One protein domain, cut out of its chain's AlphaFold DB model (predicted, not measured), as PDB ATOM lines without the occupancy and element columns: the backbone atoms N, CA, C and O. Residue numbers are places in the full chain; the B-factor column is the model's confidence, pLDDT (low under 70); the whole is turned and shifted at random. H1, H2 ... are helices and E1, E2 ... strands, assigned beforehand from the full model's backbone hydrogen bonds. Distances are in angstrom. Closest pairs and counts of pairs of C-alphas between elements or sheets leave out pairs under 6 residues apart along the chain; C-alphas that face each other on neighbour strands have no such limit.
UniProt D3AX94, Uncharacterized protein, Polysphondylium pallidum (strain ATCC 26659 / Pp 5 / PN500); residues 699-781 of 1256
ATOM      1  N   PHE A 699     197.380 159.845 211.051       94.62
ATOM      2  CA  PHE A 699     198.393 160.496 211.867       94.62
ATOM      3  C   PHE A 699     197.748 161.451 212.872       94.62
ATOM      4  O   PHE A 699     197.125 162.432 212.487       94.62
ATOM      5  N   ASN A 700     197.932 161.178 214.161       93.94
ATOM      6  CA  ASN A 700     197.432 161.987 215.265       93.94
ATOM      7  C   ASN A 700     198.428 161.985 216.434       93.94
ATOM      8  O   ASN A 700     198.072 161.696 217.573       93.94
ATOM      9  N   GLN A 701     199.702 162.242 216.134       91.88
ATOM     10  CA  GLN A 701     200.732 162.474 217.148       91.88
ATOM     11  C   GLN A 701     201.070 163.966 217.203       91.88
ATOM     12  O   GLN A 701     201.055 164.631 216.163       91.88
ATOM     13  N   PRO A 702     201.416 164.518 218.378       88.75
ATOM     14  CA  PRO A 702     201.831 165.909 218.479       88.75
ATOM     15  C   PRO A 702     203.151 166.136 217.731       88.75
ATOM     16  O   PRO A 702     204.097 165.360 217.869       88.75
ATOM     17  N   ILE A 703     203.239 167.237 216.985       86.44
ATOM     18  CA  ILE A 703     204.477 167.670 216.326       86.44
ATOM     19  C   ILE A 703     205.064 168.872 217.067       86.44
ATOM     20  O   ILE A 703     204.351 169.781 217.484       86.44
ATOM     21  N   SER A 704     206.387 168.879 217.225       82.38
ATOM     22  CA  SER A 704     207.151 170.000 217.777       82.38
ATOM     23  C   SER A 704     207.853 170.772 216.663       82.38
ATOM     24  O   SER A 704     208.350 170.186 215.703       82.38
ATOM     25  N   THR A 705     207.978 172.088 216.833       78.00
ATOM     26  CA  THR A 705     208.712 172.972 215.910       78.00
ATOM     27  C   THR A 705     210.160 172.551 215.700       78.00
ATOM     28  O   THR A 705     210.708 172.756 214.628       78.00
ATOM     29  N   LYS A 706     210.779 171.933 216.715       79.19
ATOM     30  CA  LYS A 706     212.173 171.471 216.665       79.19
ATOM     31  C   LYS A 706     212.380 170.278 215.729       79.19
ATOM     32  O   LYS A 706     213.517 169.997 215.373       79.19
ATOM     33  N   VAL A 707     211.303 169.568 215.389       82.62
ATOM     34  CA  VAL A 707     211.338 168.373 214.534       82.62
ATOM     35  C   VAL A 707     211.205 168.750 213.059       82.62
ATOM     36  O   VAL A 707     211.763 168.064 212.207       82.62
ATOM     37  N   LEU A 708     210.483 169.832 212.748       85.75
ATOM     38  CA  LEU A 708     210.245 170.274 211.376       85.75
ATOM     39  C   LEU A 708     211.481 171.020 210.831       85.75
ATOM     40  O   LEU A 708     211.861 172.043 211.404       85.75
ATOM     41  N   PRO A 709     212.106 170.548 209.735       85.25
ATOM     42  CA  PRO A 709     213.208 171.254 209.087       85.25
ATOM     43  C   PRO A 709     212.670 172.443 208.267       85.25
ATOM     44  O   PRO A 709     211.515 172.842 208.419       85.25
ATOM     45  N   ASN A 710     213.486 173.027 207.384       86.56
ATOM     46  CA  ASN A 710     213.078 174.136 206.508       86.56
ATOM     47  C   ASN A 710     212.147 173.678 205.358       86.56
ATOM     48  O   ASN A 710     212.421 173.916 204.182       86.56
ATOM     49  N   ILE A 711     211.027 173.039 205.704       91.06
ATOM     50  CA  ILE A 711     210.005 172.559 204.769       91.06
ATOM     51  C   ILE A 711     209.250 173.715 204.106       91.06
ATOM     52  O   ILE A 711     209.006 174.754 204.719       91.06
ATOM     53  N   GLN A 712     208.865 173.502 202.850       94.25
ATOM     54  CA  GLN A 712     208.103 174.410 201.989       94.25
ATOM     55  C   GLN A 712     206.647 173.958 201.819       94.25
ATOM     56  O   GLN A 712     205.757 174.799 201.690       94.25
ATOM     57  N   TYR A 713     206.397 172.650 201.878       95.19
ATOM     58  CA  TYR A 713     205.068 172.048 201.811       95.19
ATOM     59  C   TYR A 713     204.849 171.103 202.995       95.19
ATOM     60  O   TYR A 713     205.682 170.229 203.251       95.19
ATOM     61  N   LEU A 714     203.722 171.265 203.690       94.19
ATOM     62  CA  LEU A 714     203.310 170.421 204.807       94.19
ATOM     63  C   LEU A 714     201.837 170.046 204.664       94.19
ATOM     64  O   LEU A 714     200.986 170.925 204.547       94.19
ATOM     65  N   SER A 715     201.534 168.754 204.730       94.56
ATOM     66  CA  SER A 715     200.159 168.255 204.703       94.56
ATOM     67  C   SER A 715     199.881 167.287 205.846       94.56
ATOM     68  O   SER A 715     200.682 166.387 206.108       94.56
ATOM     69  N   PHE A 716     198.736 167.466 206.500       93.44
ATOM     70  CA  PHE A 716     198.155 166.550 207.474       93.44
ATOM     71  C   PHE A 716     196.840 165.981 206.943       93.44
ATOM     72  O   PHE A 716     196.009 166.725 206.419       93.44
ATOM     73  N   GLY A 717     196.649 164.671 207.104       88.50
ATOM     74  CA  GLY A 717     195.405 163.995 206.741       88.50
ATOM     75  C   GLY A 717     194.319 164.061 207.824       88.50
ATOM     76  O   GLY A 717     194.520 164.613 208.906       88.50
ATOM     77  N   LEU A 718     193.171 163.442 207.530       89.25
ATOM     78  CA  LEU A 718     191.917 163.487 208.308       89.25
ATOM     79  C   LEU A 718     192.035 163.264 209.827       89.25
ATOM     80  O   LEU A 718     191.249 163.810 210.590       89.25
ATOM     81  N   GLY A 719     192.957 162.429 210.288       88.62
ATOM     82  CA  GLY A 719     193.055 162.018 211.689       88.62
ATOM     83  C   GLY A 719     193.768 163.011 212.601       88.62
ATOM     84  O   GLY A 719     193.704 162.830 213.817       88.62
ATOM     85  N   TYR A 720     194.443 164.024 212.053       91.94
ATOM     86  CA  TYR A 720     195.249 164.945 212.848       91.94
ATOM     87  C   TYR A 720     194.373 165.960 213.588       91.94
ATOM     88  O   TYR A 720     193.822 166.881 212.986       91.94
ATOM     89  N   ASP A 721     194.294 165.823 214.911       87.75
ATOM     90  CA  ASP A 721     193.493 166.678 215.790       87.75
ATOM     91  C   ASP A 721     194.315 167.143 217.003       87.75
ATOM     92  O   ASP A 721     193.918 167.013 218.164       87.75
ATOM     93  N   HIS A 722     195.500 167.690 216.725       89.19
ATOM     94  CA  HIS A 722     196.354 168.356 217.706       89.19
ATOM     95  C   HIS A 722     196.621 169.807 217.307       89.19
ATOM     96  O   HIS A 722     196.776 170.080 216.118       89.19
ATOM     97  N   PRO A 723     196.770 170.743 218.264       85.94
ATOM     98  CA  PRO A 723     197.161 172.111 217.949       85.94
ATOM     99  C   PRO A 723     198.450 172.151 217.125       85.94
ATOM    100  O   PRO A 723     199.445 171.511 217.472       85.94
ATOM    101  N   ILE A 724     198.436 172.913 216.036       86.06
ATOM    102  CA  ILE A 724     199.613 173.080 215.179       86.06
ATOM    103  C   ILE A 724     200.684 173.876 215.943       86.06
ATOM    104  O   ILE A 724     200.379 174.937 216.498       86.06
ATOM    105  N   PRO A 725     201.938 173.395 216.002       84.44
ATOM    106  CA  PRO A 725     203.021 174.141 216.631       84.44
ATOM    107  C   PRO A 725     203.454 175.316 215.728       84.44
ATOM    108  O   PRO A 725     203.120 175.325 214.544       84.44
ATOM    109  N   PRO A 726     204.228 176.302 216.220       85.75
ATOM    110  CA  PRO A 726     204.769 177.356 215.358       85.75
ATOM    111  C   PRO A 726     205.523 176.794 214.138       85.75
ATOM    112  O   PRO A 726     206.514 176.080 214.269       85.75
ATOM    113  N   LEU A 727     205.050 177.098 212.937       88.88
ATOM    114  CA  LEU A 727     205.567 176.481 211.715       88.88
ATOM    115  C   LEU A 727     206.844 177.184 211.213       88.88
ATOM    116  O   LEU A 727     207.015 178.386 211.446       88.88
ATOM    117  N   PRO A 728     207.748 176.471 210.513       87.88
ATOM    118  CA  PRO A 728     208.983 177.056 209.997       87.88
ATOM    119  C   PRO A 728     208.693 178.156 208.969       87.88
ATOM    120  O   PRO A 728     207.772 178.054 208.157       87.88
ATOM    121  N   THR A 729     209.502 179.219 208.977       87.25
ATOM    122  CA  THR A 729     209.307 180.395 208.107       87.25
ATOM    123  C   THR A 729     209.438 180.079 206.620       87.25
ATOM    124  O   THR A 729     208.931 180.839 205.800       87.25
ATOM    125  N   SER A 730     210.088 178.972 206.265       89.44
ATOM    126  CA  SER A 730     210.226 178.462 204.898       89.44
ATOM    127  C   SER A 730     208.928 177.910 204.297       89.44
ATOM    128  O   SER A 730     208.896 177.665 203.095       89.44
ATOM    129  N   LEU A 731     207.879 177.683 205.095       90.38
ATOM    130  CA  LEU A 731     206.666 177.005 204.639       90.38
ATOM    131  C   LEU A 731     205.791 177.918 203.762       90.38
ATOM    132  O   LEU A 731     205.368 178.991 204.197       90.38
ATOM    133  N   TYR A 732     205.470 177.447 202.554       88.44
ATOM    134  CA  TYR A 732     204.624 178.121 201.565       88.44
ATOM    135  C   TYR A 732     203.214 177.540 201.486       88.44
ATOM    136  O   TYR A 732     202.273 178.288 201.208       88.44
ATOM    137  N   VAL A 733     203.052 176.239 201.730       89.00
ATOM    138  CA  VAL A 733     201.764 175.545 201.616       89.00
ATOM    139  C   VAL A 733     201.515 174.688 202.850       89.00
ATOM    140  O   VAL A 733     202.358 173.870 203.220       89.00
ATOM    141  N   LEU A 734     200.347 174.874 203.466       91.00
ATOM    142  CA  LEU A 734     199.847 174.062 204.570       91.00
ATOM    143  C   LEU A 734     198.500 173.459 204.180       91.00
ATOM    144  O   LEU A 734     197.551 174.187 203.890       91.00
ATOM    145  N   HIS A 735     198.411 172.139 204.208       91.25
ATOM    146  CA  HIS A 735     197.160 171.418 204.026       91.25
ATOM    147  C   HIS A 735     196.764 170.727 205.329       91.25
ATOM    148  O   HIS A 735     197.552 169.997 205.930       91.25
ATOM    149  N   LEU A 736     195.538 170.976 205.761       89.44
ATOM    150  CA  LEU A 736     194.869 170.302 206.860       89.44
ATOM    151  C   LEU A 736     193.597 169.698 206.282       89.44
ATOM    152  O   LEU A 736     192.937 170.317 205.459       89.44
ATOM    153  N   ASP A 737     193.238 168.492 206.677       85.44
ATOM    154  CA  ASP A 737     192.005 167.865 206.199       85.44
ATOM    155  C   ASP A 737     190.806 168.233 207.112       85.44
ATOM    156  O   ASP A 737     190.975 168.865 208.158       85.44
ATOM    157  N   ASP A 738     189.588 167.829 206.741       78.75
ATOM    158  CA  ASP A 738     188.309 168.155 207.407       78.75
ATOM    159  C   ASP A 738     188.224 167.706 208.885       78.75
ATOM    160  O   ASP A 738     187.278 168.052 209.595       78.75
ATOM    161  N   GLY A 739     189.173 166.899 209.364       75.69
ATOM    162  CA  GLY A 739     189.183 166.376 210.730       75.69
ATOM    163  C   GLY A 739     189.935 167.233 211.749       75.69
ATOM    164  O   GLY A 739     189.846 166.941 212.939       75.69
ATOM    165  N   TYR A 740     190.618 168.295 211.318       83.19
ATOM    166  CA  TYR A 740     191.310 169.227 212.208       83.19
ATOM    167  C   TYR A 740     190.328 170.197 212.889       83.19
ATOM    168  O   TYR A 740     189.695 171.010 212.215       83.19
ATOM    169  N   ARG A 741     190.216 170.158 214.229       75.31
ATOM    170  CA  ARG A 741     189.198 170.933 214.982       75.31
ATOM    171  C   ARG A 741     189.755 172.057 215.854       75.31
ATOM    172  O   ARG A 741     189.003 172.778 216.509       75.31
ATOM    173  N   HIS A 742     191.075 172.227 215.895       75.56
ATOM    174  CA  HIS A 742     191.708 173.223 216.764       75.56
ATOM    175  C   HIS A 742     191.701 174.624 216.152       75.56
ATOM    176  O   HIS A 742     191.708 174.816 214.937       75.56
ATOM    177  N   GLN A 743     191.760 175.643 217.011       66.44
ATOM    178  CA  GLN A 743     192.030 177.008 216.557       66.44
ATOM    179  C   GLN A 743     193.395 177.096 215.885       66.44
ATOM    180  O   GLN A 743     194.395 176.630 216.432       66.44
ATOM    181  N   ILE A 744     193.457 177.791 214.750       70.69
ATOM    182  CA  ILE A 744     194.725 178.225 214.167       70.69
ATOM    183  C   ILE A 744     194.921 179.686 214.548       70.69
ATOM    184  O   ILE A 744     194.218 180.578 214.065       70.69
ATOM    185  N   GLN A 745     195.877 179.940 215.436       65.19
ATOM    186  CA  GLN A 745     196.267 181.308 215.753       65.19
ATOM    187  C   GLN A 745     197.061 181.898 214.580       65.19
ATOM    188  O   GLN A 745     197.927 181.248 214.004       65.19
ATOM    189  N   SER A 746     196.806 183.156 214.224       61.12
ATOM    190  CA  SER A 746     197.573 183.837 213.168       61.12
ATOM    191  C   SER A 746     199.072 183.925 213.489       61.12
ATOM    192  O   SER A 746     199.890 183.918 212.575       61.12
ATOM    193  N   SER A 747     199.433 183.933 214.775       67.00
ATOM    194  CA  SER A 747     200.811 183.978 215.277       67.00
ATOM    195  C   SER A 747     201.643 182.721 214.997       67.00
ATOM    196  O   SER A 747     202.869 182.815 214.992       67.00
ATOM    197  N   ILE A 748     201.014 181.557 214.784       74.25
ATOM    198  CA  ILE A 748     201.723 180.291 214.513       74.25
ATOM    199  C   ILE A 748     201.929 180.028 213.016       74.25
ATOM    200  O   ILE A 748     202.686 179.127 212.651       74.25
ATOM    201  N   LEU A 749     201.272 180.809 212.147       78.75
ATOM    202  CA  LEU A 749     201.391 180.685 210.698       78.75
ATOM    203  C   LEU A 749     202.630 181.439 210.187       78.75
ATOM    204  O   LEU A 749     202.828 182.604 210.538       78.75
ATOM    205  N   PRO A 750     203.447 180.831 209.312       80.31
ATOM    206  CA  PRO A 750     204.677 181.446 208.853       80.31
ATOM    207  C   PRO A 750     204.394 182.572 207.849       80.31
ATOM    208  O   PRO A 750     203.389 182.533 207.122       80.31
ATOM    209  N   PRO A 751     205.277 183.584 207.763       70.88
ATOM    210  CA  PRO A 751     205.064 184.751 206.910       70.88
ATOM    211  C   PRO A 751     204.927 184.365 205.434       70.88
ATOM    212  O   PRO A 751     204.021 184.859 204.764       70.88
ATOM    213  N   ASN A 752     205.724 183.398 204.972       78.44
ATOM    214  CA  ASN A 752     205.772 182.958 203.577       78.44
ATOM    215  C   ASN A 752     204.616 182.029 203.161       78.44
ATOM    216  O   ASN A 752     204.540 181.659 201.994       78.44
ATOM    217  N   LEU A 753     203.693 181.678 204.069       78.81
ATOM    218  CA  LEU A 753     202.546 180.828 203.738       78.81
ATOM    219  C   LEU A 753     201.623 181.519 202.721       78.81
ATOM    220  O   LEU A 753     201.018 182.549 203.041       78.81
ATOM    221  N   THR A 754     201.506 180.920 201.536       76.06
ATOM    222  CA  THR A 754     200.714 181.381 200.382       76.06
ATOM    223  C   THR A 754     199.414 180.605 200.190       76.06
ATOM    224  O   THR A 754     198.452 181.174 199.683       76.06
ATOM    225  N   SER A 755     199.357 179.344 200.630       77.81
ATOM    226  CA  SER A 755     198.145 178.522 200.582       77.81
ATOM    227  C   SER A 755     197.930 177.794 201.913       77.81
ATOM    228  O   SER A 755     198.863 177.255 202.512       77.81
ATOM    229  N   LEU A 756     196.682 177.832 202.379       83.06
ATOM    230  CA  LEU A 756     196.151 177.112 203.531       83.06
ATOM    231  C   LEU A 756     194.865 176.465 203.061       83.06
ATOM    232  O   LEU A 756     193.943 177.159 202.630       83.06
ATOM    233  N   THR A 757     194.797 175.156 203.172       78.38
ATOM    234  CA  THR A 757     193.605 174.375 202.852       78.38
ATOM    235  C   THR A 757     193.140 173.671 204.116       78.38
ATOM    236  O   THR A 757     193.967 173.197 204.895       78.38
ATOM    237  N   ILE A 758     191.827 173.691 204.354       78.31
ATOM    238  CA  ILE A 758     191.166 172.908 205.401       78.31
ATOM    239  C   ILE A 758     190.072 172.090 204.713       78.31
ATOM    240  O   ILE A 758     189.097 172.649 204.199       78.31
ATOM    241  N   GLY A 759     190.285 170.778 204.625       74.69
ATOM    242  CA  GLY A 759     189.490 169.883 203.791       74.69
ATOM    243  C   GLY A 759     189.528 170.290 202.317       74.69
ATOM    244  O   GLY A 759     190.568 170.641 201.768       74.69
ATOM    245  N   SER A 760     188.364 170.306 201.664       58.66
ATOM    246  CA  SER A 760     188.236 170.737 200.256       58.66
ATOM    247  C   SER A 760     188.261 172.258 200.048       58.66
ATOM    248  O   SER A 760     188.175 172.723 198.908       58.66
ATOM    249  N   LYS A 761     188.335 173.049 201.127       55.00
ATOM    250  CA  LYS A 761     188.249 174.508 201.053       55.00
ATOM    251  C   LYS A 761     189.623 175.138 201.125       55.00
ATOM    252  O   LYS A 761     190.368 174.983 202.093       55.00
ATOM    253  N   GLU A 762     189.922 175.918 200.100       60.38
ATOM    254  CA  GLU A 762     191.085 176.779 200.097       60.38
ATOM    255  C   GLU A 762     190.767 178.091 200.817       60.38
ATOM    256  O   GLU A 762     189.791 178.779 200.524       60.38
ATOM    257  N   HIS A 763     191.603 178.429 201.792       60.09
ATOM    258  CA  HIS A 763     191.440 179.586 202.659       60.09
ATOM    259  C   HIS A 763     192.442 180.703 202.330       60.09
ATOM    260  O   HIS A 763     192.810 181.467 203.223       60.09
ATOM    261  N   ILE A 764     192.861 180.834 201.059       53.59
ATOM    262  CA  ILE A 764     193.803 181.876 200.594       53.59
ATOM    263  C   ILE A 764     193.381 183.267 201.091       53.59
ATOM    264  O   ILE A 764     194.195 183.990 201.673       53.59
ATOM    265  N   ASP A 765     192.104 183.615 200.924       44.69
ATOM    266  CA  ASP A 765     191.591 184.951 201.244       44.69
ATOM    267  C   ASP A 765     191.587 185.239 202.757       44.69
ATOM    268  O   ASP A 765     191.716 186.387 203.192       44.69
ATOM    269  N   TYR A 766     191.493 184.190 203.584       46.25
ATOM    270  CA  TYR A 766     191.504 184.304 205.042       46.25
ATOM    271  C   TYR A 766     192.928 184.406 205.597       46.25
ATOM    272  O   TYR A 766     193.143 185.156 206.545       46.25
ATOM    273  N   ILE A 767     193.923 183.732 205.002       49.28
ATOM    274  CA  ILE A 767     195.325 183.776 205.468       49.28
ATOM    275  C   ILE A 767     195.839 185.216 205.519       49.28
ATOM    276  O   ILE A 767     196.423 185.635 206.520       49.28
ATOM    277  N   GLN A 768     195.600 185.993 204.460       49.75
ATOM    278  CA  GLN A 768     196.067 187.379 204.368       49.75
ATOM    279  C   GLN A 768     195.315 188.295 205.347       49.75
ATOM    280  O   GLN A 768     195.931 189.126 206.019       49.75
ATOM    281  N   ALA A 769     194.001 188.099 205.503       41.53
ATOM    282  CA  ALA A 769     193.164 188.873 206.421       41.53
ATOM    283  C   ALA A 769     193.461 188.593 207.910       41.53
ATOM    284  O   ALA A 769     193.462 189.521 208.728       41.53
ATOM    285  N   LEU A 770     193.740 187.333 208.264       44.41
ATOM    286  CA  LEU A 770     194.047 186.885 209.627       44.41
ATOM    287  C   LEU A 770     195.449 187.302 210.079       44.41
ATOM    288  O   LEU A 770     195.605 187.775 211.207       44.41
ATOM    289  N   LYS A 771     196.447 187.206 209.185       48.00
ATOM    290  CA  LYS A 771     197.819 187.695 209.419       48.00
ATOM    291  C   LYS A 771     197.858 189.214 209.631       48.00
ATOM    292  O   LYS A 771     198.533 189.688 210.539       48.00
ATOM    293  N   LYS A 772     197.099 189.973 208.834       42.50
ATOM    294  CA  LYS A 772     197.062 191.444 208.858       42.50
ATOM    295  C   LYS A 772     196.554 192.052 210.173       42.50
ATOM    296  O   LYS A 772     197.005 193.121 210.567       42.50
ATOM    297  N   ASN A 773     195.616 191.391 210.852       36.84
ATOM    298  CA  ASN A 773     194.916 191.973 212.007       36.84
ATOM    299  C   ASN A 773     195.268 191.322 213.356       36.84
ATOM    300  O   ASN A 773     194.683 191.686 214.373       36.84
ATOM    301  N   ASN A 774     196.192 190.353 213.378       41.62
ATOM    302  CA  ASN A 774     196.557 189.581 214.576       41.62
ATOM    303  C   ASN A 774     195.326 188.979 215.297       41.62
ATOM    304  O   ASN A 774     195.245 188.924 216.525       41.62
ATOM    305  N   ILE A 775     194.317 188.581 214.512       40.50
ATOM    306  CA  ILE A 775     193.052 188.036 215.010       40.50
ATOM    307  C   ILE A 775     193.235 186.532 215.213       40.50
ATOM    308  O   ILE A 775     193.738 185.833 214.331       40.50
ATOM    309  N   SER A 776     192.831 186.032 216.382       39.56
ATOM    310  CA  SER A 776     192.670 184.593 216.618       39.56
ATOM    311  C   SER A 776     191.359 184.147 215.974       39.56
ATOM    312  O   SER A 776     190.301 184.680 216.308       39.56
ATOM    313  N   TYR A 777     191.433 183.223 215.018       43.69
ATOM    314  CA  TYR A 777     190.284 182.767 214.239       43.69
ATOM    315  C   TYR A 777     189.887 181.349 214.636       43.69
ATOM    316  O   TYR A 777     190.728 180.458 214.749       43.69
ATOM    317  N   HIS A 778     188.588 181.148 214.829       42.38
ATOM    318  CA  HIS A 778     187.973 179.831 214.899       42.38
ATOM    319  C   HIS A 778     187.448 179.504 213.502       42.38
ATOM    320  O   HIS A 778     186.521 180.165 213.035       42.38
ATOM    321  N   PHE A 779     188.021 178.498 212.840       46.16
ATOM    322  CA  PHE A 779     187.325 177.856 211.728       46.16
ATOM    323  C   PHE A 779     186.114 177.139 212.341       46.16
ATOM    324  O   PHE A 779     186.311 176.371 213.282       46.16
ATOM    325  N   PRO A 780     184.873 177.457 211.933       35.53
ATOM    326  CA  PRO A 780     183.697 176.909 212.589       35.53
ATOM    327  C   PRO A 780     183.666 175.392 212.393       35.53
ATOM    328  O   PRO A 780     183.524 174.912 211.267       35.53
ATOM    329  N   ASP A 781     183.791 174.653 213.495       34.97
ATOM    330  CA  ASP A 781     183.486 173.229 213.521       34.97
ATOM    331  C   ASP A 781     181.977 173.050 213.280       34.97
ATOM    332  O   ASP A 781     181.157 173.901 213.649       34.97
TER     333      ASP A 781
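AT A GLANCE: This is residues 699 to 781 of the 1256 residues of an uncharacterized protein of Polysphondylium pallidum (strain ATCC 26659 / Pp 5 / PN500) (UniProt D3AX94). With little regular structure, the printed part is wound in stacked turns, its short strands E1, E2 and E3 side by side along one wall, and helix H1 at the E3 end. Its 83 residues hold three named strands, then one named helix; named elements hold only 22 residues, class mixed. The sheet, E1 E2 E3, is parallel. The whole is compact, radius of gyration of the C-alphas 11.8 A, spanning 30 by 29 by 19 A.

HOW THE PARTS SIT: E1, residues 713 to 716, is parallel to E2, residues 733 to 736; N 714 and O 733, 3.0 A apart, are within hydrogen-bond range. E3, residues 755 to 758, is parallel to E2, with N 736 and O 757 at 2.9 A. H1, residues 764 to 773, only grazes the sheet; the closest C-alphas of E3 and H1, Ser 755 and Ile 764, are 5.5 A apart. In H1, 3 of 6 O i to N i+4 pairs are within range.

IN THESE COORDINATES: From first to last C-alpha, E1 measures 10.5 A, E2 10.1 A, E3 10.2 A and H1 15.3 A. C-alpha 713 is at (205.068, 172.048, 201.811), C-alpha 773 at (194.916, 191.973, 212.007).

THE WHOLE: The printed part has no cut. Links E1 to E2 and E2 to E3 are long. pLDDT is under 70 at residues 743, 745 to 747 and 760 to 781.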